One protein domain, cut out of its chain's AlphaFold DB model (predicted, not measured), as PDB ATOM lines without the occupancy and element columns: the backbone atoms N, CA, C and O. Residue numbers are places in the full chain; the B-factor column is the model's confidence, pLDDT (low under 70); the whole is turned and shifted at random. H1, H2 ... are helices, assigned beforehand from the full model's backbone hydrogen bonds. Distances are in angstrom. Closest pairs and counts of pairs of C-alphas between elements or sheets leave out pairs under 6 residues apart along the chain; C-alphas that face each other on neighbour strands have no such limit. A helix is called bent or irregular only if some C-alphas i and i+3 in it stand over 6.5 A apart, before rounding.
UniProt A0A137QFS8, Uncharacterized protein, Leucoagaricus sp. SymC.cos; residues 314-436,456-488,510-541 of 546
ATOM      1  N   MET A 314      31.199 -53.001 -37.901       55.75
ATOM      2  CA  MET A 314      30.480 -51.741 -37.671       55.75
ATOM      3  C   MET A 314      29.658 -51.713 -36.377       55.75
ATOM      4  O   MET A 314      29.632 -50.694 -35.693       55.75
ATOM      5  N   THR A 315      29.097 -52.845 -35.957       60.09
ATOM      6  CA  THR A 315      28.439 -52.992 -34.648       60.09
ATOM      7  C   THR A 315      29.387 -52.621 -33.502       60.09
ATOM      8  O   THR A 315      29.007 -51.898 -32.582       60.09
ATOM      9  N   ARG A 316      30.658 -53.042 -33.572       61.09
ATOM     10  CA  ARG A 316      31.677 -52.707 -32.566       61.09
ATOM     11  C   ARG A 316      32.028 -51.222 -32.579       61.09
ATOM     12  O   ARG A 316      32.117 -50.625 -31.510       61.09
ATOM     13  N   GLU A 317      32.197 -50.628 -33.757       63.62
ATOM     14  CA  GLU A 317      32.474 -49.190 -33.881       63.62
ATOM     15  C   GLU A 317      31.295 -48.342 -33.394       63.62
ATOM     16  O   GLU A 317      31.505 -47.334 -32.724       63.62
ATOM     17  N   ILE A 318      30.056 -48.774 -33.642       73.50
ATOM     18  CA  ILE A 318      28.861 -48.122 -33.099       73.50
ATOM     19  C   ILE A 318      28.812 -48.254 -31.575       73.50
ATOM     20  O   ILE A 318      28.518 -47.273 -30.897       73.50
ATOM     21  N   HIS A 319      29.143 -49.416 -31.007       74.38
ATOM     22  CA  HIS A 319      29.234 -49.563 -29.553       74.38
ATOM     23  C   HIS A 319      30.338 -48.691 -28.942       74.38
ATOM     24  O   HIS A 319      30.112 -48.057 -27.912       74.38
ATOM     25  N   ALA A 320      31.510 -48.617 -29.575       68.31
ATOM     26  CA  ALA A 320      32.605 -47.756 -29.133       68.31
ATOM     27  C   ALA A 320      32.231 -46.269 -29.235       68.31
ATOM     28  O   ALA A 320      32.524 -45.489 -28.332       68.31
ATOM     29  N   PHE A 321      31.535 -45.881 -30.302       82.38
ATOM     30  CA  PHE A 321      31.019 -44.531 -30.479       82.38
ATOM     31  C   PHE A 321      29.937 -44.187 -29.458       82.38
ATOM     32  O   PHE A 321      29.987 -43.114 -28.870       82.38
ATOM     33  N   ARG A 322      29.009 -45.108 -29.185       82.12
ATOM     34  CA  ARG A 322      28.013 -44.975 -28.115       82.12
ATOM     35  C   ARG A 322      28.695 -44.727 -26.776       82.12
ATOM     36  O   ARG A 322      28.391 -43.732 -26.137       82.12
ATOM     37  N   ALA A 323      29.690 -45.538 -26.425       81.38
ATOM     38  CA  ALA A 323      30.469 -45.340 -25.206       81.38
ATOM     39  C   ALA A 323      31.232 -44.002 -25.178       81.38
ATOM     40  O   ALA A 323      31.411 -43.432 -24.108       81.38
ATOM     41  N   ALA A 324      31.685 -43.497 -26.330       81.06
ATOM     42  CA  ALA A 324      32.325 -42.185 -26.422       81.06
ATOM     43  C   ALA A 324      31.316 -41.033 -26.275       81.06
ATOM     44  O   ALA A 324      31.647 -39.999 -25.713       81.06
ATOM     45  N   VAL A 325      30.099 -41.194 -26.792       82.69
ATOM     46  CA  VAL A 325      29.038 -40.182 -26.711       82.69
ATOM     47  C   VAL A 325      28.380 -40.167 -25.328       82.69
ATOM     48  O   VAL A 325      28.012 -39.100 -24.833       82.69
ATOM     49  N   ASP A 326      28.299 -41.329 -24.682       81.06
ATOM     50  CA  ASP A 326      27.796 -41.490 -23.325       81.06
ATOM     51  C   ASP A 326      28.673 -40.695 -22.335       81.06
ATOM     52  O   ASP A 326      29.849 -40.983 -22.115       81.06
ATOM     53  N   GLY A 327      28.082 -39.672 -21.713       76.75
ATOM     54  CA  GLY A 327      28.744 -38.850 -20.697       76.75
ATOM     55  C   GLY A 327      29.397 -37.563 -21.211       76.75
ATOM     56  O   GLY A 327      30.054 -36.879 -20.428       76.75
ATOM     57  N   ILE A 328      29.204 -37.177 -22.481       86.44
ATOM     58  CA  ILE A 328      29.657 -35.864 -22.982       86.44
ATOM     59  C   ILE A 328      29.029 -34.718 -22.191       86.44
ATOM     60  O   ILE A 328      29.747 -33.822 -21.741       86.44
ATOM     61  N   SER A 329      27.703 -34.744 -22.030       83.12
ATOM     62  CA  SER A 329      26.967 -33.699 -21.310       83.12
ATOM     63  C   SER A 329      27.458 -33.574 -19.863       83.12
ATOM     64  O   SER A 329      27.845 -32.482 -19.451       83.12
ATOM     65  N   ASP A 330      27.603 -34.696 -19.150       83.81
ATOM     66  CA  ASP A 330      28.129 -34.735 -17.778       83.81
ATOM     67  C   ASP A 330      29.541 -34.139 -17.677       83.81
ATOM     68  O   ASP A 330      29.862 -33.403 -16.742       83.81
ATOM     69  N   ARG A 331      30.423 -34.450 -18.636       84.69
ATOM     70  CA  ARG A 331      31.797 -33.924 -18.646       84.69
ATOM     71  C   ARG A 331      31.819 -32.426 -18.940       84.69
ATOM     72  O   ARG A 331      32.601 -31.707 -18.325       84.69
ATOM     73  N   LEU A 332      30.951 -31.933 -19.822       83.19
ATOM     74  CA  LEU A 332      30.801 -30.494 -20.050       83.19
ATOM     75  C   LEU A 332      30.223 -29.775 -18.828       83.19
ATOM     76  O   LEU A 332      30.739 -28.724 -18.458       83.19
ATOM     77  N   GLU A 333      29.230 -30.345 -18.149       81.25
ATOM     78  CA  GLU A 333      28.705 -29.819 -16.883       81.25
ATOM     79  C   GLU A 333      29.773 -29.777 -15.782       81.25
ATOM     80  O   GLU A 333      29.884 -28.790 -15.050       81.25
ATOM     81  N   GLN A 334      30.630 -30.798 -15.694       79.25
ATOM     82  CA  GLN A 334      31.792 -30.784 -14.799       79.25
ATOM     83  C   GLN A 334      32.744 -29.627 -15.132       79.25
ATOM     84  O   GLN A 334      33.202 -28.924 -14.230       79.25
ATOM     85  N   LEU A 335      32.999 -29.354 -16.414       77.62
ATOM     86  CA  LEU A 335      33.807 -28.202 -16.832       77.62
ATOM     87  C   LEU A 335      33.128 -26.860 -16.510       77.62
ATOM     88  O   LEU A 335      33.813 -25.923 -16.099       77.62
ATOM     89  N   PHE A 336      31.800 -26.764 -16.633       74.31
ATOM     90  CA  PHE A 336      31.037 -25.564 -16.274       74.31
ATOM     91  C   PHE A 336      30.997 -25.306 -14.765       74.31
ATOM     92  O   PHE A 336      31.198 -24.171 -14.334       74.31
ATOM     93  N   SER A 337      30.802 -26.346 -13.957       68.25
ATOM     94  CA  SER A 337      30.783 -26.261 -12.487       68.25
ATOM     95  C   SER A 337      32.168 -26.007 -11.887       68.25
ATOM     96  O   SER A 337      32.286 -25.353 -10.853       68.25
ATOM     97  N   THR A 338      33.244 -26.409 -12.577       63.38
ATOM     98  CA  THR A 338      34.632 -26.085 -12.186       63.38
ATOM     99  C   THR A 338      34.856 -24.577 -12.022       63.38
ATOM    100  O   THR A 338      35.751 -24.136 -11.298       63.38
ATOM    101  N   VAL A 339      34.041 -23.765 -12.687       58.78
ATOM    102  CA  VAL A 339      34.189 -22.316 -12.723       58.78
ATOM    103  C   VAL A 339      33.958 -21.662 -11.357       58.78
ATOM    104  O   VAL A 339      34.565 -20.633 -11.079       58.78
ATOM    105  N   GLU A 340      33.193 -22.294 -10.466       52.62
ATOM    106  CA  GLU A 340      33.039 -21.847  -9.070       52.62
ATOM    107  C   GLU A 340      34.351 -21.939  -8.269       52.62
ATOM    108  O   GLU A 340      34.500 -21.334  -7.209       52.62
ATOM    109  N   ILE A 341      35.330 -22.693  -8.781       53.22
ATOM    110  CA  ILE A 341      36.600 -22.988  -8.117       53.22
ATOM    111  C   ILE A 341      37.764 -22.237  -8.773       53.22
ATOM    112  O   ILE A 341      38.878 -22.320  -8.271       53.22
ATOM    113  N   VAL A 342      37.571 -21.483  -9.853       58.22
ATOM    114  CA  VAL A 342      38.639 -20.718 -10.521       58.22
ATOM    115  C   VAL A 342      38.476 -19.228 -10.191       58.22
ATOM    116  O   VAL A 342      37.359 -18.763 -10.014       58.22
ATOM    117  N   HIS A 343      39.572 -18.467 -10.077       56.06
ATOM    118  CA  HIS A 343      39.496 -17.014  -9.859       56.06
ATOM    119  C   HIS A 343      38.601 -16.347 -10.924       56.06
ATOM    120  O   HIS A 343      38.731 -16.680 -12.104       56.06
ATOM    121  N   ASP A 344      37.747 -15.389 -10.538       59.59
ATOM    122  CA  ASP A 344      36.705 -14.784 -11.397       59.59
ATOM    123  C   ASP A 344      37.212 -14.323 -12.780       59.59
ATOM    124  O   ASP A 344      36.507 -14.396 -13.785       59.59
ATOM    125  N   THR A 345      38.477 -13.907 -12.863       59.69
ATOM    126  CA  THR A 345      39.136 -13.474 -14.107       59.69
ATOM    127  C   THR A 345      39.416 -14.606 -15.105       59.69
ATOM    128  O   THR A 345      39.442 -14.373 -16.309       59.69
ATOM    129  N   HIS A 346      39.640 -15.833 -14.632       68.25
ATOM    130  CA  HIS A 346      39.865 -17.029 -15.458       68.25
ATOM    131  C   HIS A 346      38.594 -17.873 -15.609       68.25
ATOM    132  O   HIS A 346      38.456 -18.622 -16.579       68.25
ATOM    133  N   ALA A 347      37.648 -17.702 -14.688       69.62
ATOM    134  CA  ALA A 347      36.339 -18.327 -14.692       69.62
ATOM    135  C   ALA A 347      35.571 -18.078 -16.001       69.62
ATOM    136  O   ALA A 347      35.139 -19.021 -16.670       69.62
ATOM    137  N   GLU A 348      35.472 -16.818 -16.426       73.81
ATOM    138  CA  GLU A 348      34.749 -16.477 -17.656       73.81
ATOM    139  C   GLU A 348      35.453 -17.006 -18.913       73.81
ATOM    140  O   GLU A 348      34.824 -17.478 -19.862       73.81
ATOM    141  N   ALA A 349      36.786 -17.014 -18.891       76.12
ATOM    142  CA  ALA A 349      37.601 -17.536 -19.977       76.12
ATOM    143  C   ALA A 349      37.454 -19.066 -20.134       76.12
ATOM    144  O   ALA A 349      37.519 -19.567 -21.260       76.12
ATOM    145  N   MET A 350      37.236 -19.796 -19.034       80.62
ATOM    146  CA  MET A 350      36.913 -21.228 -19.043       80.62
ATOM    147  C   MET A 350      35.497 -21.485 -19.552       80.62
ATOM    148  O   MET A 350      35.334 -22.287 -20.473       80.62
ATOM    149  N   ARG A 351      34.484 -20.756 -19.050       79.19
ATOM    150  CA  ARG A 351      33.096 -20.880 -19.543       79.19
ATOM    151  C   ARG A 351      33.020 -20.661 -21.042       79.19
ATOM    152  O   ARG A 351      32.415 -21.458 -21.752       79.19
ATOM    153  N   LYS A 352      33.667 -19.608 -21.546       83.62
ATOM    154  CA  LYS A 352      33.667 -19.289 -22.976       83.62
ATOM    155  C   LYS A 352      34.244 -20.428 -23.827       83.62
ATOM    156  O   LYS A 352      33.680 -20.741 -24.873       83.62
ATOM    157  N   ARG A 353      35.330 -21.066 -23.379       86.56
ATOM    158  CA  ARG A 353      35.961 -22.193 -24.093       86.56
ATOM    159  C   ARG A 353      35.132 -23.469 -24.024       86.56
ATOM    160  O   ARG A 353      34.957 -24.112 -25.054       86.56
ATOM    161  N   ALA A 354      34.566 -23.782 -22.860       85.19
ATOM    162  CA  ALA A 354      33.656 -24.912 -22.697       85.19
ATOM    163  C   ALA A 354      32.396 -24.756 -23.570       85.19
ATOM    164  O   ALA A 354      32.010 -25.699 -24.257       85.19
ATOM    165  N   ARG A 355      31.811 -23.547 -23.650       86.44
ATOM    166  CA  ARG A 355      30.685 -23.250 -24.561       86.44
ATOM    167  C   ARG A 355      31.070 -23.431 -26.027       86.44
ATOM    168  O   ARG A 355      30.326 -24.060 -26.771       86.44
ATOM    169  N   ALA A 356      32.226 -22.909 -26.439       85.88
ATOM    170  CA  ALA A 356      32.708 -23.061 -27.811       85.88
ATOM    171  C   ALA A 356      32.920 -24.539 -28.183       85.88
ATOM    172  O   ALA A 356      32.565 -24.954 -29.287       85.88
ATOM    173  N   LEU A 357      33.440 -25.341 -27.248       87.88
ATOM    174  CA  LEU A 357      33.613 -26.776 -27.439       87.88
ATOM    175  C   LEU A 357      32.262 -27.494 -27.557       87.88
ATOM    176  O   LEU A 357      32.067 -28.264 -28.495       87.88
ATOM    177  N   GLY A 358      31.317 -27.194 -26.662       86.50
ATOM    178  CA  GLY A 358      29.960 -27.746 -26.699       86.50
ATOM    179  C   GLY A 358      29.208 -27.407 -27.990       86.50
ATOM    180  O   GLY A 358      28.569 -28.280 -28.571       86.50
ATOM    181  N   ALA A 359      29.339 -26.175 -28.493       87.00
ATOM    182  CA  ALA A 359      28.733 -25.759 -29.759       87.00
ATOM    183  C   ALA A 359      29.326 -26.515 -30.962       87.00
ATOM    184  O   ALA A 359      28.583 -27.007 -31.810       87.00
ATOM    185  N   SER A 360      30.655 -26.665 -31.003       86.62
ATOM    186  CA  SER A 360      31.348 -27.423 -32.054       86.62
ATOM    187  C   SER A 360      30.970 -28.912 -32.040       86.62
ATOM    188  O   SER A 360      30.721 -29.508 -33.090       86.62
ATOM    189  N   LEU A 361      30.859 -29.507 -30.847       88.25
ATOM    190  CA  LEU A 361      30.374 -30.875 -30.651       88.25
ATOM    191  C   LEU A 361      28.934 -31.045 -31.142       88.25
ATOM    192  O   LEU A 361      28.662 -31.966 -31.910       88.25
ATOM    193  N   ALA A 362      28.026 -30.147 -30.750       88.25
ATOM    194  CA  ALA A 362      26.624 -30.205 -31.157       88.25
ATOM    195  C   ALA A 362      26.477 -30.163 -32.685       88.25
ATOM    196  O   ALA A 362      25.755 -30.983 -33.249       88.25
ATOM    197  N   GLU A 363      27.212 -29.273 -33.360       87.06
ATOM    198  CA  GLU A 363      27.227 -29.194 -34.826       87.06
ATOM    199  C   GLU A 363      27.719 -30.506 -35.459       87.06
ATOM    200  O   GLU A 363      27.144 -30.996 -36.437       87.06
ATOM    201  N   ARG A 364      28.778 -31.111 -34.903       86.50
ATOM    202  CA  ARG A 364      29.335 -32.363 -35.429       86.50
ATOM    203  C   ARG A 364      28.376 -33.540 -35.256       86.50
ATOM    204  O   ARG A 364      28.192 -34.309 -36.201       86.50
ATOM    205  N   LEU A 365      27.767 -33.674 -34.081       88.44
ATOM    206  CA  LEU A 365      26.792 -34.729 -33.795       88.44
ATOM    207  C   LEU A 365      25.519 -34.562 -34.639       88.44
ATOM    208  O   LEU A 365      24.963 -35.556 -35.094       88.44
ATOM    209  N   GLU A 366      25.094 -33.326 -34.917       88.00
ATOM    210  CA  GLU A 366      23.949 -33.030 -35.788       88.00
ATOM    211  C   GLU A 366      24.190 -33.492 -37.232       88.00
ATOM    212  O   GLU A 366      23.321 -34.138 -37.821       88.00
ATOM    213  N   LYS A 367      25.402 -33.286 -37.769       83.88
ATOM    214  CA  LYS A 367      25.799 -33.825 -39.084       83.88
ATOM    215  C   LYS A 367      25.773 -35.353 -39.108       83.88
ATOM    216  O   LYS A 367      25.182 -35.934 -40.014       83.88
ATOM    217  N   LEU A 368      26.368 -36.008 -38.106       84.00
ATOM    218  CA  LEU A 368      26.362 -37.474 -38.015       84.00
ATOM    219  C   LEU A 368      24.935 -38.026 -37.911       84.00
ATOM    220  O   LEU A 368      24.588 -38.958 -38.631       84.00
ATOM    221  N   ARG A 369      24.085 -37.417 -37.079       85.81
ATOM    222  CA  ARG A 369      22.680 -37.810 -36.929       85.81
ATOM    223  C   ARG A 369      21.894 -37.665 -38.229       85.81
ATOM    224  O   ARG A 369      21.110 -38.556 -38.549       85.81
ATOM    225  N   SER A 370      22.089 -36.573 -38.972       82.94
ATOM    226  CA  SER A 370      21.429 -36.365 -40.267       82.94
ATOM    227  C   SER A 370      21.758 -37.490 -41.245       82.94
ATOM    228  O   SER A 370      20.871 -37.986 -41.931       82.94
ATOM    229  N   ILE A 371      23.019 -37.917 -41.278       75.50
ATOM    230  CA  ILE A 371      23.487 -38.966 -42.186       75.50
ATOM    231  C   ILE A 371      22.961 -40.332 -41.760       75.50
ATOM    232  O   ILE A 371      22.468 -41.072 -42.600       75.50
ATOM    233  N   LEU A 372      23.001 -40.649 -40.462       77.44
ATOM    234  CA  LEU A 372      22.408 -41.883 -39.940       77.44
ATOM    235  C   LEU A 372      20.895 -41.939 -40.206       77.44
ATOM    236  O   LEU A 372      20.376 -42.998 -40.524       77.44
ATOM    237  N   SER A 373      20.193 -40.806 -40.107       78.44
ATOM    238  CA  SER A 373      18.747 -40.736 -40.371       78.44
ATOM    239  C   SER A 373      18.422 -40.954 -41.845       78.44
ATOM    240  O   SER A 373      17.524 -41.729 -42.156       78.44
ATOM    241  N   GLU A 374      19.173 -40.317 -42.747       73.06
ATOM    242  CA  GLU A 374      19.050 -40.571 -44.185       73.06
ATOM    243  C   GLU A 374      19.384 -42.037 -44.496       73.06
ATOM    244  O   GLU A 374      18.680 -42.681 -45.261       73.06
ATOM    245  N   TRP A 375      20.418 -42.595 -43.863       73.44
ATOM    246  CA  TRP A 375      20.809 -43.989 -44.042       73.44
ATOM    247  C   TRP A 375      19.723 -44.975 -43.588       73.44
ATOM    248  O   TRP A 375      19.393 -45.874 -44.357       73.44
ATOM    249  N   MET A 376      19.110 -44.774 -42.416       73.12
ATOM    250  CA  MET A 376      17.973 -45.585 -41.951       73.12
ATOM    251  C   MET A 376      16.787 -45.511 -42.918       73.12
ATOM    252  O   MET A 376      16.268 -46.543 -43.323       73.12
ATOM    253  N   LEU A 377      16.423 -44.306 -43.375       68.88
ATOM    254  CA  LEU A 377      15.326 -44.120 -44.330       68.88
ATOM    255  C   LEU A 377      15.562 -44.897 -45.638       68.88
ATOM    256  O   LEU A 377      14.634 -45.451 -46.216       68.88
ATOM    257  N   ARG A 378      16.815 -44.977 -46.103       61.75
ATOM    258  CA  ARG A 378      17.164 -45.751 -47.305       61.75
ATOM    259  C   ARG A 378      17.194 -47.262 -47.084       61.75
ATOM    260  O   ARG A 378      16.965 -47.987 -48.052       61.75
ATOM    261  N   LEU A 379      17.499 -47.728 -45.871       59.81
ATOM    262  CA  LEU A 379      17.413 -49.147 -45.511       59.81
ATOM    263  C   LEU A 379      15.946 -49.609 -45.497       59.81
ATOM    264  O   LEU A 379      15.646 -50.660 -46.062       59.81
ATOM    265  N   ASP A 380      15.044 -48.780 -44.963       60.81
ATOM    266  CA  ASP A 380      13.598 -49.047 -44.919       60.81
ATOM    267  C   ASP A 380      12.955 -49.124 -46.320       60.81
ATOM    268  O   ASP A 380      12.045 -49.922 -46.552       60.81
ATOM    269  N   ASP A 381      13.446 -48.333 -47.282       55.78
ATOM    270  CA  ASP A 381      12.899 -48.254 -48.649       55.78
ATOM    271  C   ASP A 381      13.294 -49.438 -49.565       55.78
ATOM    272  O   ASP A 381      12.845 -49.508 -50.714       55.78
ATOM    273  N   GLY A 382      14.147 -50.367 -49.110       48.53
ATOM    274  CA  GLY A 382      14.536 -51.574 -49.861       48.53
ATOM    275  C   GLY A 382      15.204 -51.326 -51.228       48.53
ATOM    276  O   GLY A 382      15.227 -52.216 -52.080       48.53
ATOM    277  N   PHE A 383      15.720 -50.117 -51.481       40.06
ATOM    278  CA  PHE A 383      16.089 -49.652 -52.824       40.06
ATOM    279  C   PHE A 383      17.580 -49.858 -53.164       40.06
ATOM    280  O   PHE A 383      18.474 -49.319 -52.514       40.06
ATOM    281  N   THR A 384      17.852 -50.561 -54.269       43.28
ATOM    282  CA  THR A 384      19.183 -50.974 -54.770       43.28
ATOM    283  C   THR A 384      19.928 -49.927 -55.624       43.28
ATOM    284  O   THR A 384      20.959 -50.233 -56.221       43.28
ATOM    285  N   GLY A 385      19.450 -48.679 -55.705       40.62
ATOM    286  CA  GLY A 385      19.946 -47.668 -56.666       40.62
ATOM    287  C   GLY A 385      20.799 -46.519 -56.100       40.62
ATOM    288  O   GLY A 385      21.140 -45.591 -56.831       40.62
ATOM    289  N   THR A 386      21.123 -46.520 -54.807       48.34
ATOM    290  CA  THR A 386      21.208 -45.262 -54.028       48.34
ATOM    291  C   THR A 386      22.626 -44.794 -53.637       48.34
ATOM    292  O   THR A 386      22.773 -43.821 -52.904       48.34
ATOM    293  N   SER A 387      23.697 -45.437 -54.121       47.69
ATOM    294  CA  SER A 387      25.076 -45.208 -53.622       47.69
ATOM    295  C   SER A 387      25.701 -43.853 -54.033       47.69
ATOM    296  O   SER A 387      26.404 -43.217 -53.248       47.69
ATOM    297  N   LEU A 388      25.399 -43.320 -55.224       39.22
ATOM    298  CA  LEU A 388      26.067 -42.105 -55.733       39.22
ATOM    299  C   LEU A 388      25.641 -40.801 -55.030       39.22
ATOM    300  O   LEU A 388      26.444 -39.871 -54.933       39.22
ATOM    301  N   ALA A 389      24.408 -40.721 -54.517       47.09
ATOM    302  CA  ALA A 389      23.871 -39.512 -53.882       47.09
ATOM    303  C   ALA A 389      24.466 -39.241 -52.485       47.09
ATOM    304  O   ALA A 389      24.425 -38.108 -52.009       47.09
ATOM    305  N   MET A 390      25.049 -40.261 -51.848       50.75
ATOM    306  CA  MET A 390      25.651 -40.162 -50.513       50.75
ATOM    307  C   MET A 390      27.159 -39.878 -50.544       50.75
ATOM    308  O   MET A 390      27.726 -39.470 -49.535       50.75
ATOM    309  N   ILE A 391      27.821 -40.007 -51.699       48.56
ATOM    310  CA  ILE A 391      29.251 -39.682 -51.857       48.56
ATOM    311  C   ILE A 391      29.568 -38.215 -51.499       48.56
ATOM    312  O   ILE A 391      30.574 -37.986 -50.820       48.56
ATOM    313  N   PRO A 392      28.749 -37.212 -51.883       54.19
ATOM    314  CA  PRO A 392      28.922 -35.845 -51.395       54.19
ATOM    315  C   PRO A 392      28.844 -35.757 -49.864       54.19
ATOM    316  O   PRO A 392      29.710 -35.142 -49.249       54.19
ATOM    317  N   MET A 393      27.895 -36.471 -49.244       58.91
ATOM    318  CA  MET A 393      27.726 -36.510 -47.784       58.91
ATOM    319  C   MET A 393      28.940 -37.137 -47.084       58.91
ATOM    320  O   MET A 393      29.351 -36.687 -46.019       58.91
ATOM    321  N   VAL A 394      29.580 -38.135 -47.697       54.25
ATOM    322  CA  VAL A 394      30.857 -38.688 -47.215       54.25
ATOM    323  C   VAL A 394      31.974 -37.644 -47.274       54.25
ATOM    324  O   VAL A 394      32.762 -37.520 -46.331       54.25
ATOM    325  N   GLY A 395      32.034 -36.865 -48.357       57.84
ATOM    326  CA  GLY A 395      32.923 -35.707 -48.458       57.84
ATOM    327  C   GLY A 395      32.716 -34.726 -47.301       57.84
ATOM    328  O   GLY A 395      33.692 -34.298 -46.676       57.84
ATOM    329  N   ASP A 396      31.457 -34.468 -46.945       61.50
ATOM    330  CA  ASP A 396      31.064 -33.597 -45.833       61.50
ATOM    331  C   ASP A 396      31.383 -34.179 -44.449       61.50
ATOM    332  O   ASP A 396      31.562 -33.429 -43.489       61.50
ATOM    333  N   ILE A 397      31.508 -35.500 -44.298       64.25
ATOM    334  CA  ILE A 397      32.001 -36.097 -43.049       64.25
ATOM    335  C   ILE A 397      33.513 -35.910 -42.937       64.25
ATOM    336  O   ILE A 397      34.005 -35.519 -41.870       64.25
ATOM    337  N   LEU A 398      34.247 -36.207 -44.013       60.34
ATOM    338  CA  LEU A 398      35.708 -36.290 -44.011       60.34
ATOM    339  C   LEU A 398      36.380 -34.911 -43.987       60.34
ATOM    340  O   LEU A 398      37.333 -34.719 -43.229       60.34
ATOM    341  N   ALA A 399      35.882 -33.940 -44.759       62.97
ATOM    342  CA  ALA A 399      36.510 -32.622 -44.889       62.97
ATOM    343  C   ALA A 399      36.517 -31.801 -43.577       62.97
ATOM    344  O   ALA A 399      37.577 -31.294 -43.197       62.97
ATOM    345  N   PRO A 400      35.417 -31.713 -42.802       64.69
ATOM    346  CA  PRO A 400      35.406 -30.994 -41.533       64.69
ATOM    347  C   PRO A 400      36.021 -31.799 -40.385       64.69
ATOM    348  O   PRO A 400      36.257 -31.219 -39.332       64.69
ATOM    349  N   ASN A 401      36.284 -33.106 -40.541       71.81
ATOM    350  CA  ASN A 401      36.781 -33.930 -39.432       71.81
ATOM    351  C   ASN A 401      38.166 -33.476 -38.954       71.81
ATOM    352  O   ASN A 401      38.421 -33.380 -37.758       71.81
ATOM    353  N   ALA A 402      39.052 -33.146 -39.899       66.31
ATOM    354  CA  ALA A 402      40.378 -32.626 -39.584       66.31
ATOM    355  C   ALA A 402      40.301 -31.251 -38.897       66.31
ATOM    356  O   ALA A 402      41.019 -30.995 -37.935       66.31
ATOM    357  N   ILE A 403      39.390 -30.387 -39.356       75.06
ATOM    358  CA  ILE A 403      39.179 -29.046 -38.790       75.06
ATOM    359  C   ILE A 403      38.612 -29.147 -37.371       75.06
ATOM    360  O   ILE A 403      39.134 -28.510 -36.457       75.06
ATOM    361  N   PHE A 404      37.591 -29.985 -37.178       82.50
ATOM    362  CA  PHE A 404      36.989 -30.272 -35.880       82.50
ATOM    363  C   PHE A 404      38.035 -30.771 -34.882       82.50
ATOM    364  O   PHE A 404      38.151 -30.210 -33.795       82.50
ATOM    365  N   GLN A 405      38.850 -31.761 -35.265       78.69
ATOM    366  CA  GLN A 405      39.868 -32.323 -34.379       78.69
ATOM    367  C   GLN A 405      40.867 -31.253 -33.919       78.69
ATOM    368  O   GLN A 405      41.153 -31.155 -32.727       78.69
ATOM    369  N   VAL A 406      41.356 -30.422 -34.844       80.19
ATOM    370  CA  VAL A 406      42.302 -29.336 -34.539       80.19
ATOM    371  C   VAL A 406      41.676 -28.291 -33.613       80.19
ATOM    372  O   VAL A 406      42.302 -27.875 -32.639       80.19
ATOM    373  N   GLN A 407      40.441 -27.867 -33.891       84.19
ATOM    374  CA  GLN A 407      39.742 -26.876 -33.069       84.19
ATOM    375  C   GLN A 407      39.435 -27.406 -31.667       84.19
ATOM    376  O   GLN A 407      39.661 -26.701 -30.684       84.19
ATOM    377  N   ALA A 408      38.970 -28.649 -31.564       84.19
ATOM    378  CA  ALA A 408      38.621 -29.258 -30.292       84.19
ATOM    379  C   ALA A 408      39.862 -29.487 -29.413       84.19
ATOM    380  O   ALA A 408      39.860 -29.085 -28.250       84.19
ATOM    381  N   HIS A 409      40.959 -30.010 -29.980       84.25
ATOM    382  CA  HIS A 409      42.238 -30.130 -29.264       84.25
ATOM    383  C   HIS A 409      42.753 -28.779 -28.778       84.25
ATOM    384  O   HIS A 409      43.200 -28.653 -27.640       84.25
ATOM    385  N   ARG A 410      42.665 -27.748 -29.626       88.69
ATOM    386  CA  ARG A 410      43.057 -26.393 -29.245       88.69
ATOM    387  C   ARG A 410      42.259 -25.907 -28.033       88.69
ATOM    388  O   ARG A 410      42.858 -25.399 -27.090       88.69
ATOM    389  N   LEU A 411      40.935 -26.065 -28.039       87.50
ATOM    390  CA  LEU A 411      40.081 -25.648 -26.924       87.50
ATOM    391  C   LEU A 411      40.409 -26.418 -25.636       87.50
ATOM    392  O   LEU A 411      40.529 -25.788 -24.584       87.50
ATOM    393  N   CYS A 412      40.617 -27.736 -25.713       85.94
ATOM    394  CA  CYS A 412      41.038 -28.550 -24.568       85.94
ATOM    395  C   CYS A 412      42.401 -28.115 -24.015       85.94
ATOM    396  O   CYS A 412      42.519 -27.876 -22.815       85.94
ATOM    397  N   SER A 413      43.394 -27.893 -24.881       85.81
ATOM    398  CA  SER A 413      44.724 -27.408 -24.482       85.81
ATOM    399  C   SER A 413      44.662 -26.035 -23.806       85.81
ATOM    400  O   SER A 413      45.294 -25.807 -22.775       85.81
ATOM    401  N   GLU A 414      43.874 -25.103 -24.351       85.62
ATOM    402  CA  GLU A 414      43.698 -23.782 -23.744       85.62
ATOM    403  C   GLU A 414      43.016 -23.869 -22.365       85.62
ATOM    404  O   GLU A 414      43.418 -23.163 -21.439       85.62
ATOM    405  N   MET A 415      42.020 -24.749 -22.202       84.44
ATOM    406  CA  MET A 415      41.379 -25.014 -20.907       84.44
ATOM    407  C   MET A 415      42.346 -25.659 -19.905       84.44
ATOM    408  O   MET A 415      42.398 -25.263 -18.739       84.44
ATOM    409  N   GLN A 416      43.151 -26.617 -20.359       85.00
ATOM    410  CA  GLN A 416      44.143 -27.299 -19.538       85.00
ATOM    411  C   GLN A 416      45.198 -26.325 -19.003       85.00
ATOM    412  O   GLN A 416      45.515 -26.372 -17.815       85.00
ATOM    413  N   ASN A 417      45.692 -25.407 -19.841       83.25
ATOM    414  CA  ASN A 417      46.660 -24.385 -19.435       83.25
ATOM    415  C   ASN A 417      46.110 -23.497 -18.312       83.25
ATOM    416  O   ASN A 417      46.776 -23.317 -17.294       83.25
ATOM    417  N   ILE A 418      44.869 -23.018 -18.444       78.81
ATOM    418  CA  ILE A 418      44.226 -22.178 -17.419       78.81
ATOM    419  C   ILE A 418      44.100 -22.932 -16.095       78.81
ATOM    420  O   ILE A 418      44.417 -22.398 -15.030       78.81
ATOM    421  N   LEU A 419      43.675 -24.196 -16.148       75.00
ATOM    422  CA  LEU A 419      43.561 -25.030 -14.955       75.00
ATOM    423  C   LEU A 419      44.932 -25.304 -14.320       75.00
ATOM    424  O   LEU A 419      45.061 -25.233 -13.099       75.00
ATOM    425  N   GLN A 420      45.971 -25.575 -15.112       76.94
ATOM    426  CA  GLN A 420      47.330 -25.808 -14.611       76.94
ATOM    427  C   GLN A 420      47.956 -24.556 -13.980       76.94
ATOM    428  O   GLN A 420      48.610 -24.660 -12.934       76.94
ATOM    429  N   GLU A 421      47.743 -23.378 -14.569       74.19
ATOM    430  CA  GLU A 421      48.151 -22.093 -13.993       74.19
ATOM    431  C   GLU A 421      47.466 -21.855 -12.642       74.19
ATOM    432  O   GLU A 421      48.127 -21.493 -11.667       74.19
ATOM    433  N   GLU A 422      46.169 -22.156 -12.539       69.81
ATOM    434  CA  GLU A 422      45.408 -22.022 -11.296       69.81
ATOM    435  C   GLU A 422      45.883 -23.017 -10.219       69.81
ATOM    436  O   GLU A 422      46.092 -22.629  -9.064       69.81
ATOM    437  N   VAL A 423      46.149 -24.284 -10.576       68.75
ATOM    438  CA  VAL A 423      46.773 -25.267  -9.662       68.75
ATOM    439  C   VAL A 423      48.106 -24.747  -9.142       68.75
ATOM    440  O   VAL A 423      48.389 -24.848  -7.946       68.75
ATOM    441  N   SER A 424      48.939 -24.217 -10.035       68.19
ATOM    442  CA  SER A 424      50.288 -23.750  -9.714       68.19
ATOM    443  C   SER A 424      50.249 -22.507  -8.826       68.19
ATOM    444  O   SER A 424      50.930 -22.465  -7.800       68.19
ATOM    445  N   SER A 425      49.375 -21.547  -9.145       67.69
ATOM    446  CA  SER A 425      49.085 -20.361  -8.335       67.69
ATOM    447  C   SER A 425      48.609 -20.747  -6.933       67.69
ATOM    448  O   SER A 425      49.157 -20.279  -5.934       67.69
ATOM    449  N   ARG A 426      47.661 -21.685  -6.818       66.19
ATOM    450  CA  ARG A 426      47.165 -22.182  -5.524       66.19
ATOM    451  C   ARG A 426      48.226 -22.922  -4.723       66.19
ATOM    452  O   ARG A 426      48.322 -22.710  -3.516       66.19
ATOM    453  N   LYS A 427      49.029 -23.775  -5.365       65.38
ATOM    454  CA  LYS A 427      50.158 -24.461  -4.718       65.38
ATOM    455  C   LYS A 427      51.192 -23.461  -4.208       65.38
ATOM    456  O   LYS A 427      51.636 -23.597  -3.074       65.38
ATOM    457  N   SER A 428      51.516 -22.437  -4.999       62.38
ATOM    458  CA  SER A 428      52.434 -21.363  -4.611       62.38
ATOM    459  C   SER A 428      51.889 -20.553  -3.428       62.38
ATOM    460  O   SER A 428      52.573 -20.416  -2.417       62.38
ATOM    461  N   ARG A 429      50.619 -20.125  -3.476       63.50
ATOM    462  CA  ARG A 429      49.956 -19.426  -2.359       63.50
ATOM    463  C   ARG A 429      49.892 -20.279  -1.094       63.50
ATOM    464  O   ARG A 429      50.134 -19.753  -0.017       63.50
ATOM    465  N   ARG A 430      49.615 -21.585  -1.205       61.03
ATOM    466  CA  ARG A 430      49.653 -22.515  -0.063       61.03
ATOM    467  C   ARG A 430      51.059 -22.689   0.492       61.03
ATOM    468  O   ARG A 430      51.199 -22.698   1.701       61.03
ATOM    469  N   ALA A 431      52.084 -22.800  -0.349       57.84
ATOM    470  CA  ALA A 431      53.467 -22.895   0.113       57.84
ATOM    471  C   ALA A 431      53.898 -21.622   0.860       57.84
ATOM    472  O   ALA A 431      54.467 -21.710   1.942       57.84
ATOM    473  N   VAL A 432      53.539 -20.444   0.336       59.50
ATOM    474  CA  VAL A 432      53.801 -19.149   0.985       59.50
ATOM    475  C   VAL A 432      52.990 -18.993   2.272       59.50
ATOM    476  O   VAL A 432      53.528 -18.518   3.265       59.50
ATOM    477  N   ALA A 433      51.720 -19.412   2.285       57.56
ATOM    478  CA  ALA A 433      50.890 -19.410   3.484       57.56
ATOM    479  C   ALA A 433      51.468 -20.352   4.541       57.56
ATOM    480  O   ALA A 433      51.722 -19.897   5.637       57.56
ATOM    481  N   VAL A 434      51.802 -21.601   4.204       56.62
ATOM    482  CA  VAL A 434      52.453 -22.560   5.115       56.62
ATOM    483  C   VAL A 434      53.776 -22.015   5.658       56.62
ATOM    484  O   VAL A 434      54.042 -22.178   6.838       56.62
ATOM    485  N   GLN A 435      54.555 -21.280   4.863       52.66
ATOM    486  CA  GLN A 435      55.795 -20.639   5.315       52.66
ATOM    487  C   GLN A 435      55.551 -19.425   6.244       52.66
ATOM    488  O   GLN A 435      56.354 -19.135   7.132       52.66
ATOM    489  N   LYS A 436      54.426 -18.720   6.070       53.53
ATOM    490  CA  LYS A 436      53.965 -17.611   6.931       53.53
ATOM    491  C   LYS A 436      53.200 -18.098   8.175       53.53
ATOM    492  O   LYS A 436      53.117 -17.380   9.164       53.53
ATOM    493  N   SER A 456      40.371 -28.801  -8.453       59.97
ATOM    494  CA  SER A 456      41.016 -28.555  -9.760       59.97
ATOM    495  C   SER A 456      41.610 -29.797 -10.485       59.97
ATOM    496  O   SER A 456      41.595 -29.814 -11.715       59.97
ATOM    497  N   PRO A 457      42.068 -30.864  -9.795       68.19
ATOM    498  CA  PRO A 457      42.382 -32.155 -10.415       68.19
ATOM    499  C   PRO A 457      41.213 -32.851 -11.130       68.19
ATOM    500  O   PRO A 457      41.431 -33.388 -12.208       68.19
ATOM    501  N   ALA A 458      39.993 -32.814 -10.586       70.06
ATOM    502  CA  ALA A 458      38.812 -33.416 -11.216       70.06
ATOM    503  C   ALA A 458      38.432 -32.698 -12.522       70.06
ATOM    504  O   ALA A 458      37.977 -33.317 -13.476       70.06
ATOM    505  N   ALA A 459      38.680 -31.390 -12.594       70.69
ATOM    506  CA  ALA A 459      38.480 -30.620 -13.814       70.69
ATOM    507  C   ALA A 459      39.524 -30.927 -14.891       70.69
ATOM    508  O   ALA A 459      39.194 -31.017 -16.068       70.69
ATOM    509  N   LEU A 460      40.788 -31.102 -14.491       76.38
ATOM    510  CA  LEU A 460      41.839 -31.554 -15.403       76.38
ATOM    511  C   LEU A 460      41.532 -32.952 -15.942       76.38
ATOM    512  O   LEU A 460      41.711 -33.197 -17.128       76.38
ATOM    513  N   GLU A 461      41.030 -33.841 -15.087       83.19
ATOM    514  CA  GLU A 461      40.549 -35.161 -15.491       83.19
ATOM    515  C   GLU A 461      39.379 -35.053 -16.478       83.19
ATOM    516  O   GLU A 461      39.418 -35.692 -17.523       83.19
ATOM    517  N   ALA A 462      38.404 -34.172 -16.229       82.81
ATOM    518  CA  ALA A 462      37.298 -33.932 -17.155       82.81
ATOM    519  C   ALA A 462      37.766 -33.429 -18.535       82.81
ATOM    520  O   ALA A 462      37.238 -33.884 -19.548       82.81
ATOM    521  N   VAL A 463      38.776 -32.546 -18.601       83.75
ATOM    522  CA  VAL A 463      39.381 -32.119 -19.883       83.75
ATOM    523  C   VAL A 463      40.056 -33.299 -20.591       83.75
ATOM    524  O   VAL A 463      39.823 -33.498 -21.781       83.75
ATOM    525  N   CYS A 464      40.841 -34.111 -19.878       83.25
ATOM    526  CA  CYS A 464      41.503 -35.286 -20.456       83.25
ATOM    527  C   CYS A 464      40.498 -36.332 -20.974       83.25
ATOM    528  O   CYS A 464      40.701 -36.926 -22.030       83.25
ATOM    529  N   GLU A 465      39.408 -36.573 -20.243       86.12
ATOM    530  CA  GLU A 465      38.344 -37.476 -20.695       86.12
ATOM    531  C   GLU A 465      37.604 -36.903 -21.911       86.12
ATOM    532  O   GLU A 465      37.300 -37.641 -22.847       86.12
ATOM    533  N   MET A 466      37.395 -35.583 -21.962       87.12
ATOM    534  CA  MET A 466      36.814 -34.919 -23.131       87.12
ATOM    535  C   MET A 466      37.675 -35.111 -24.390       87.12
ATOM    536  O   MET A 466      37.141 -35.365 -25.465       87.12
ATOM    537  N   GLU A 467      39.005 -35.054 -24.278       83.50
ATOM    538  CA  GLU A 467      39.915 -35.318 -25.404       83.50
ATOM    539  C   GLU A 467      39.761 -36.737 -25.970       83.50
ATOM    540  O   GLU A 467      39.713 -36.905 -27.192       83.50
ATOM    541  N   LYS A 468      39.603 -37.745 -25.104       83.12
ATOM    542  CA  LYS A 468      39.361 -39.136 -25.527       83.12
ATOM    543  C   LYS A 468      38.025 -39.288 -26.247       83.12
ATOM    544  O   LYS A 468      37.942 -39.970 -27.267       83.12
ATOM    545  N   ILE A 469      36.986 -38.629 -25.738       86.00
ATOM    546  CA  ILE A 469      35.662 -38.629 -26.363       86.00
ATOM    547  C   ILE A 469      35.727 -38.013 -27.769       86.00
ATOM    548  O   ILE A 469      35.230 -38.597 -28.736       86.00
ATOM    549  N   LEU A 470      36.387 -36.860 -27.904       85.25
ATOM    550  CA  LEU A 470      36.574 -36.175 -29.186       85.25
ATOM    551  C   LEU A 470      37.306 -37.054 -30.205       85.25
ATOM    552  O   LEU A 470      36.940 -37.087 -31.385       85.25
ATOM    553  N   GLU A 471      38.323 -37.788 -29.755       79.31
ATOM    554  CA  GLU A 471      39.030 -38.761 -30.579       79.31
ATOM    555  C   GLU A 471      38.113 -39.910 -31.024       79.31
ATOM    556  O   GLU A 471      38.084 -40.234 -32.214       79.31
ATOM    557  N   GLY A 472      37.305 -40.460 -30.112       75.75
ATOM    558  CA  GLY A 472      36.305 -41.486 -30.414       75.75
ATOM    559  C   GLY A 472      35.297 -41.044 -31.480       75.75
ATOM    560  O   GLY A 472      35.104 -41.743 -32.476       75.75
ATOM    561  N   ILE A 473      34.723 -39.841 -31.344       80.75
ATOM    562  CA  ILE A 473      33.781 -39.264 -32.323       80.75
ATOM    563  C   ILE A 473      34.436 -39.087 -33.699       80.75
ATOM    564  O   ILE A 473      33.837 -39.391 -34.737       80.75
ATOM    565  N   SER A 474      35.670 -38.582 -33.728       77.62
ATOM    566  CA  SER A 474      36.418 -38.358 -34.969       77.62
ATOM    567  C   SER A 474      36.780 -39.673 -35.667       77.62
ATOM    568  O   SER A 474      36.691 -39.775 -36.900       77.62
ATOM    569  N   ASN A 475      37.173 -40.687 -34.896       71.12
ATOM    570  CA  ASN A 475      37.487 -42.007 -35.422       71.12
ATOM    571  C   ASN A 475      36.226 -42.656 -35.998       71.12
ATOM    572  O   ASN A 475      36.250 -43.029 -37.168       71.12
ATOM    573  N   PHE A 476      35.108 -42.653 -35.265       76.69
ATOM    574  CA  PHE A 476      33.825 -43.146 -35.772       76.69
ATOM    575  C   PHE A 476      33.392 -42.430 -37.055       76.69
ATOM    576  O   PHE A 476      33.063 -43.083 -38.037       76.69
ATOM    577  N   SER A 477      33.469 -41.095 -37.095       72.44
ATOM    578  CA  SER A 477      33.144 -40.321 -38.301       72.44
ATOM    579  C   SER A 477      33.973 -40.761 -39.510       72.44
ATOM    580  O   SER A 477      33.461 -40.894 -40.617       72.44
ATOM    581  N   THR A 478      35.273 -40.984 -39.300       66.00
ATOM    582  CA  THR A 478      36.170 -41.452 -40.361       66.00
ATOM    583  C   THR A 478      35.767 -42.851 -40.807       66.00
ATOM    584  O   THR A 478      35.642 -43.075 -42.002       66.00
ATOM    585  N   GLN A 479      35.520 -43.768 -39.870       66.00
ATOM    586  CA  GLN A 479      35.145 -45.147 -40.180       66.00
ATOM    587  C   GLN A 479      33.794 -45.236 -40.895       66.00
ATOM    588  O   GLN A 479      33.697 -45.889 -41.928       66.00
ATOM    589  N   LEU A 480      32.779 -44.508 -40.429       69.12
ATOM    590  CA  LEU A 480      31.475 -44.409 -41.087       69.12
ATOM    591  C   LEU A 480      31.615 -43.881 -42.524       69.12
ATOM    592  O   LEU A 480      31.107 -44.489 -43.463       69.12
ATOM    593  N   GLY A 481      32.347 -42.774 -42.710       60.25
ATOM    594  CA  GLY A 481      32.581 -42.197 -44.037       60.25
ATOM    595  C   GLY A 481      33.369 -43.131 -44.958       60.25
ATOM    596  O   GLY A 481      33.105 -43.190 -46.153       60.25
ATOM    597  N   MET A 482      34.299 -43.899 -44.396       55.66
ATOM    598  CA  MET A 482      35.040 -44.923 -45.119       55.66
ATOM    599  C   MET A 482      34.123 -46.046 -45.600       55.66
ATOM    600  O   MET A 482      34.232 -46.432 -46.753       55.66
ATOM    601  N   GLY A 483      33.177 -46.525 -44.791       53.03
ATOM    602  CA  GLY A 483      32.338 -47.671 -45.182       53.03
ATOM    603  C   GLY A 483      31.370 -47.425 -46.284       53.03
ATOM    604  O   GLY A 483      31.186 -48.267 -47.155       53.03
ATOM    605  N   MET A 484      30.835 -46.218 -46.295       50.84
ATOM    606  CA  MET A 484      29.985 -45.759 -47.373       50.84
ATOM    607  C   MET A 484      30.725 -45.715 -48.721       50.84
ATOM    608  O   MET A 484      30.084 -45.821 -49.761       50.84
ATOM    609  N   LEU A 485      32.063 -45.594 -48.739       47.03
ATOM    610  CA  LEU A 485      32.855 -45.597 -49.981       47.03
ATOM    611  C   LEU A 485      33.079 -46.995 -50.566       47.03
ATOM    612  O   LEU A 485      33.437 -47.092 -51.739       47.03
ATOM    613  N   PHE A 486      32.894 -48.056 -49.779       45.78
ATOM    614  CA  PHE A 486      33.214 -49.425 -50.192       45.78
ATOM    615  C   PHE A 486      32.007 -50.212 -50.725       45.78
ATOM    616  O   PHE A 486      32.159 -51.370 -51.101       45.78
ATOM    617  N   TYR A 487      30.827 -49.590 -50.858       40.19
ATOM    618  CA  TYR A 487      29.628 -50.297 -51.313       40.19
ATOM    619  C   TYR A 487      29.382 -50.210 -52.830       40.19
ATOM    620  O   TYR A 487      28.836 -49.221 -53.334       40.19
ATOM    621  N   GLN A 488      29.733 -51.283 -53.555       37.28
ATOM    622  CA  GLN A 488      29.157 -51.610 -54.868       37.28
ATOM    623  C   GLN A 488      29.136 -53.133 -55.157       37.28
ATOM    624  O   GLN A 488      30.174 -53.728 -55.439       37.28
ATOM    625  N   LEU A 510      34.027 -52.568 -44.983       48.12
ATOM    626  CA  LEU A 510      32.733 -52.292 -44.285       48.12
ATOM    627  C   LEU A 510      31.520 -52.689 -45.188       48.12
ATOM    628  O   LEU A 510      31.472 -52.265 -46.342       48.12
ATOM    629  N   ASP A 511      30.493 -53.361 -44.643       44.56
ATOM    630  CA  ASP A 511      29.162 -53.530 -45.268       44.56
ATOM    631  C   ASP A 511      28.078 -52.831 -44.402       44.56
ATOM    632  O   ASP A 511      27.951 -53.145 -43.217       44.56
ATOM    633  N   PRO A 512      27.315 -51.860 -44.935       44.16
ATOM    634  CA  PRO A 512      26.231 -51.180 -44.235       44.16
ATOM    635  C   PRO A 512      25.007 -52.058 -43.904       44.16
ATOM    636  O   PRO A 512      24.239 -51.685 -43.023       44.16
ATOM    637  N   TYR A 513      24.813 -53.211 -44.546       48.16
ATOM    638  CA  TYR A 513      23.647 -54.083 -44.322       48.16
ATOM    639  C   TYR A 513      23.861 -55.112 -43.208       48.16
ATOM    640  O   TYR A 513      22.969 -55.903 -42.904       48.16
ATOM    641  N   THR A 514      25.039 -55.118 -42.582       49.25
ATOM    642  CA  THR A 514      25.383 -56.065 -41.511       49.25
ATOM    643  C   THR A 514      25.297 -55.437 -40.123       49.25
ATOM    644  O   THR A 514      25.517 -56.110 -39.113       49.25
ATOM    645  N   VAL A 515      24.961 -54.146 -40.066       58.59
ATOM    646  CA  VAL A 515      24.664 -53.436 -38.827       58.59
ATOM    647  C   VAL A 515      23.252 -53.767 -38.382       58.59
ATOM    648  O   VAL A 515      22.311 -53.665 -39.161       58.59
ATOM    649  N   ASP A 516      23.116 -54.119 -37.108       63.97
ATOM    650  CA  ASP A 516      21.817 -54.278 -36.467       63.97
ATOM    651  C   ASP A 516      21.006 -52.973 -36.589       63.97
ATOM    652  O   ASP A 516      21.417 -51.913 -36.112       63.97
ATOM    653  N   GLU A 517      19.860 -53.049 -37.259       66.38
ATOM    654  CA  GLU A 517      18.955 -51.920 -37.489       66.38
ATOM    655  C   GLU A 517      18.493 -51.281 -36.166       66.38
ATOM    656  O   GLU A 517      18.470 -50.055 -36.028       66.38
ATOM    657  N   GLY A 518      18.240 -52.102 -35.142       71.81
ATOM    658  CA  GLY A 518      17.915 -51.642 -33.794       71.81
ATOM    659  C   GLY A 518      19.054 -50.845 -33.160       71.81
ATOM    660  O   GLY A 518      18.808 -49.845 -32.484       71.81
ATOM    661  N   LEU A 519      20.307 -51.214 -33.432       73.62
ATOM    662  CA  LEU A 519      21.476 -50.469 -32.963       73.62
ATOM    663  C   LEU A 519      21.608 -49.089 -33.636       73.62
ATOM    664  O   LEU A 519      22.022 -48.129 -32.980       73.62
ATOM    665  N   LEU A 520      21.247 -48.963 -34.917       74.62
ATOM    666  CA  LEU A 520      21.233 -47.673 -35.624       74.62
ATOM    667  C   LEU A 520      20.142 -46.740 -35.084       74.62
ATOM    668  O   LEU A 520      20.403 -45.550 -34.867       74.62
ATOM    669  N   ILE A 521      18.955 -47.283 -34.805       80.19
ATOM    670  CA  ILE A 521      17.836 -46.551 -34.194       80.19
ATOM    671  C   ILE A 521      18.230 -46.036 -32.806       80.19
ATOM    672  O   ILE A 521      18.114 -44.838 -32.522       80.19
ATOM    673  N   ASP A 522      18.775 -46.918 -31.966       82.44
ATOM    674  CA  ASP A 522      19.312 -46.579 -30.646       82.44
ATOM    675  C   ASP A 522      20.324 -45.431 -30.724       82.44
ATOM    676  O   ASP A 522      20.270 -44.476 -29.939       82.44
ATOM    677  N   LEU A 523      21.242 -45.504 -31.690       83.44
ATOM    678  CA  LEU A 523      22.275 -44.495 -31.862       83.44
ATOM    679  C   LEU A 523      21.694 -43.143 -32.291       83.44
ATOM    680  O   LEU A 523      22.103 -42.100 -31.777       83.44
ATOM    681  N   SER A 524      20.719 -43.139 -33.200       81.50
ATOM    682  CA  SER A 524      20.036 -41.914 -33.625       81.50
ATOM    683  C   SER A 524      19.316 -41.227 -32.457       81.50
ATOM    684  O   SER A 524      19.399 -40.002 -32.298       81.50
ATOM    685  N   HIS A 525      18.673 -42.007 -31.581       84.06
ATOM    686  CA  HIS A 525      18.048 -41.493 -30.362       84.06
ATOM    687  C   HIS A 525      19.065 -40.925 -29.368       84.06
ATOM    688  O   HIS A 525      18.838 -39.833 -28.833       84.06
ATOM    689  N   LEU A 526      20.188 -41.618 -29.150       87.12
ATOM    690  CA  LEU A 526      21.277 -41.139 -28.295       87.12
ATOM    691  C   LEU A 526      21.811 -39.788 -28.780       87.12
ATOM    692  O   LEU A 526      21.876 -38.834 -28.008       87.12
ATOM    693  N   LEU A 527      22.116 -39.676 -30.076       86.94
ATOM    694  CA  LEU A 527      22.579 -38.420 -30.668       86.94
ATOM    695  C   LEU A 527      21.543 -37.310 -30.512       86.94
ATOM    696  O   LEU A 527      21.896 -36.180 -30.191       86.94
ATOM    697  N   GLY A 528      20.258 -37.618 -30.710       86.38
ATOM    698  CA  GLY A 528      19.183 -36.654 -30.504       86.38
ATOM    699  C   GLY A 528      19.144 -36.093 -29.082       86.38
ATOM    700  O   GLY A 528      18.971 -34.883 -28.917       86.38
ATOM    701  N   ARG A 529      19.354 -36.949 -28.076       88.06
ATOM    702  CA  ARG A 529      19.428 -36.556 -26.664       88.06
ATOM    703  C   ARG A 529      20.648 -35.681 -26.383       88.06
ATOM    704  O   ARG A 529      20.483 -34.583 -25.858       88.06
ATOM    705  N   GLU A 530      21.844 -36.114 -26.778       87.62
ATOM    706  CA  GLU A 530      23.071 -35.356 -26.498       87.62
ATOM    707  C   GLU A 530      23.096 -34.005 -27.223       87.62
ATOM    708  O   GLU A 530      23.456 -32.995 -26.627       87.62
ATOM    709  N   ILE A 531      22.625 -33.930 -28.474       88.62
ATOM    710  CA  ILE A 531      22.486 -32.648 -29.188       88.62
ATOM    711  C   ILE A 531      21.566 -31.692 -28.417       88.62
ATOM    712  O   ILE A 531      21.853 -30.495 -28.338       88.62
ATOM    713  N   HIS A 532      20.458 -32.194 -27.863       87.44
ATOM    714  CA  HIS A 532      19.532 -31.378 -27.083       87.44
ATOM    715  C   HIS A 532      20.190 -30.847 -25.802       87.44
ATOM    716  O   HIS A 532      20.160 -29.639 -25.568       87.44
ATOM    717  N   ASN A 533      20.843 -31.723 -25.035       86.75
ATOM    718  CA  ASN A 533      21.531 -31.364 -23.792       86.75
ATOM    719  C   ASN A 533      22.652 -30.344 -24.037       86.75
ATOM    720  O   ASN A 533      22.712 -29.308 -23.380       86.75
ATOM    721  N   LEU A 534      23.483 -30.564 -25.061       86.75
ATOM    722  CA  LEU A 534      24.538 -29.628 -25.459       86.75
ATOM    723  C   LEU A 534      23.979 -28.255 -25.847       86.75
ATOM    724  O   LEU A 534      24.526 -27.219 -25.455       86.75
ATOM    725  N   LYS A 535      22.878 -28.220 -26.610       85.50
ATOM    726  CA  LYS A 535      22.205 -26.967 -26.990       85.50
ATOM    727  C   LYS A 535      21.605 -26.249 -25.774       85.50
ATOM    728  O   LYS A 535      21.606 -25.021 -25.764       85.50
ATOM    729  N   ALA A 536      21.123 -26.966 -24.760       83.19
ATOM    730  CA  ALA A 536      20.648 -26.367 -23.511       83.19
ATOM    731  C   ALA A 536      21.807 -25.747 -22.710       83.19
ATOM    732  O   ALA A 536      21.788 -24.545 -22.437       83.19
ATOM    733  N   LEU A 537      22.872 -26.520 -22.467       80.50
ATOM    734  CA  LEU A 537      24.065 -26.090 -21.722       80.50
ATOM    735  C   LEU A 537      24.767 -24.879 -22.353       80.50
ATOM    736  O   LEU A 537      25.337 -24.036 -21.662       80.50
ATOM    737  N   THR A 538      24.732 -24.772 -23.682       76.00
ATOM    738  CA  THR A 538      25.325 -23.635 -24.398       76.00
ATOM    739  C   THR A 538      24.440 -22.383 -24.406       76.00
ATOM    740  O   THR A 538      24.989 -21.283 -24.436       76.00
ATOM    741  N   LYS A 539      23.105 -22.518 -24.317       70.94
ATOM    742  CA  LYS A 539      22.141 -21.398 -24.317       70.94
ATOM    743  C   LYS A 539      21.888 -20.775 -22.942       70.94
ATOM    744  O   LYS A 539      21.665 -19.569 -22.866       70.94
ATOM    745  N   GLU A 540      21.951 -21.541 -21.853       55.81
ATOM    746  CA  GLU A 540      21.700 -21.023 -20.490       55.81
ATOM    747  C   GLU A 540      22.700 -19.930 -20.041       55.81
ATOM    748  O   GLU A 540      22.437 -19.162 -19.114       55.81
ATOM    749  N   GLY A 541      23.824 -19.777 -20.749       46.31
ATOM    750  CA  GLY A 541      24.804 -18.713 -20.519       46.31
ATOM    751  C   GLY A 541      24.508 -17.359 -21.180       46.31
ATOM    752  O   GLY A 541      25.112 -16.373 -20.771       46.31
TER     753      GLY A 541
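What this domain is: This is residues 314 to 436, 456 to 488 and 510 to 541 of the 546 residues of an uncharacterized protein of Leucoagaricus sp. SymC.cos (UniProt A0A137QFS8). A long, loose bundle of helices lying side by side: H3, H4, H5 and H6 run lengthwise, and short H1 and H2 follow each other end to end as one more column. H4 is the longest, and its last residues, 427 to 436, stick out beyond the body at one end. The printed part has 188 residues with six named helices, H1 to H6 in chain order, and no named strand; the class is all helix. The radius of gyration of the C-alphas is 19.9 A, and the spans are 78 by 26 by 24 A, a rod.

Where its parts are: H1 is residues 314 to 325, with C-alpha 314 at (30.480, -51.741, -37.671). H2 is residues 328 to 341. H3, residues 344 to 380, is 53.2 A long. H4, residues 388 to 436, is 72.8 A long and ends at C-alpha 436 (53.965, -17.611, 6.931); it has a kink of 30 degrees near residue 403 and is only just irregular, with C-alphas 389 and 392 6.7 A apart. H5, residues 456 to 484, is 42.8 A long. H6, residues 517 to 539, is 33.4 A long and ends at C-alpha 539 (22.141, -21.398, -24.317).

How they stand to each other: The six helices form a bundle, helices side by side. H1 touches H5 with a closest C-alpha pair of Ala 324 and Ile 469, 4.9 A. H2 and H3 form a hairpin at a shallow tilt of 7 degrees; Val 339 and Ala 347 have the closest C-alphas, 4.9 A. H3 and H6 touch, opposite ways, closest at C-alphas Ala 362 and Ile 531, 5.2 A. H4 and H5 touch, opposite ways at a shallow tilt of 11 degrees, closest at C-alphas Val 394 and Gly 481, 5.0 A. H4 and H6 are apart. In H1, H5 and H6 every O i to N i+4 pair is within hydrogen-bond range; in H2 7 of 10, in H3 31 of 33 and in H4 39 of 45 are.

The domain as a whole: The farthest C-alphas, Thr 384 and Lys 436, are 78.3 A apart. Residues 437 to 455 and 489 to 509 are not printed; the C-alpha gaps are 23.8 A and 11.2 A. Of the links printed whole, none is long. Mean pLDDT of the printed part is 71.3; 79 residues are under 70, among them 377 to 400 and 422 to 436.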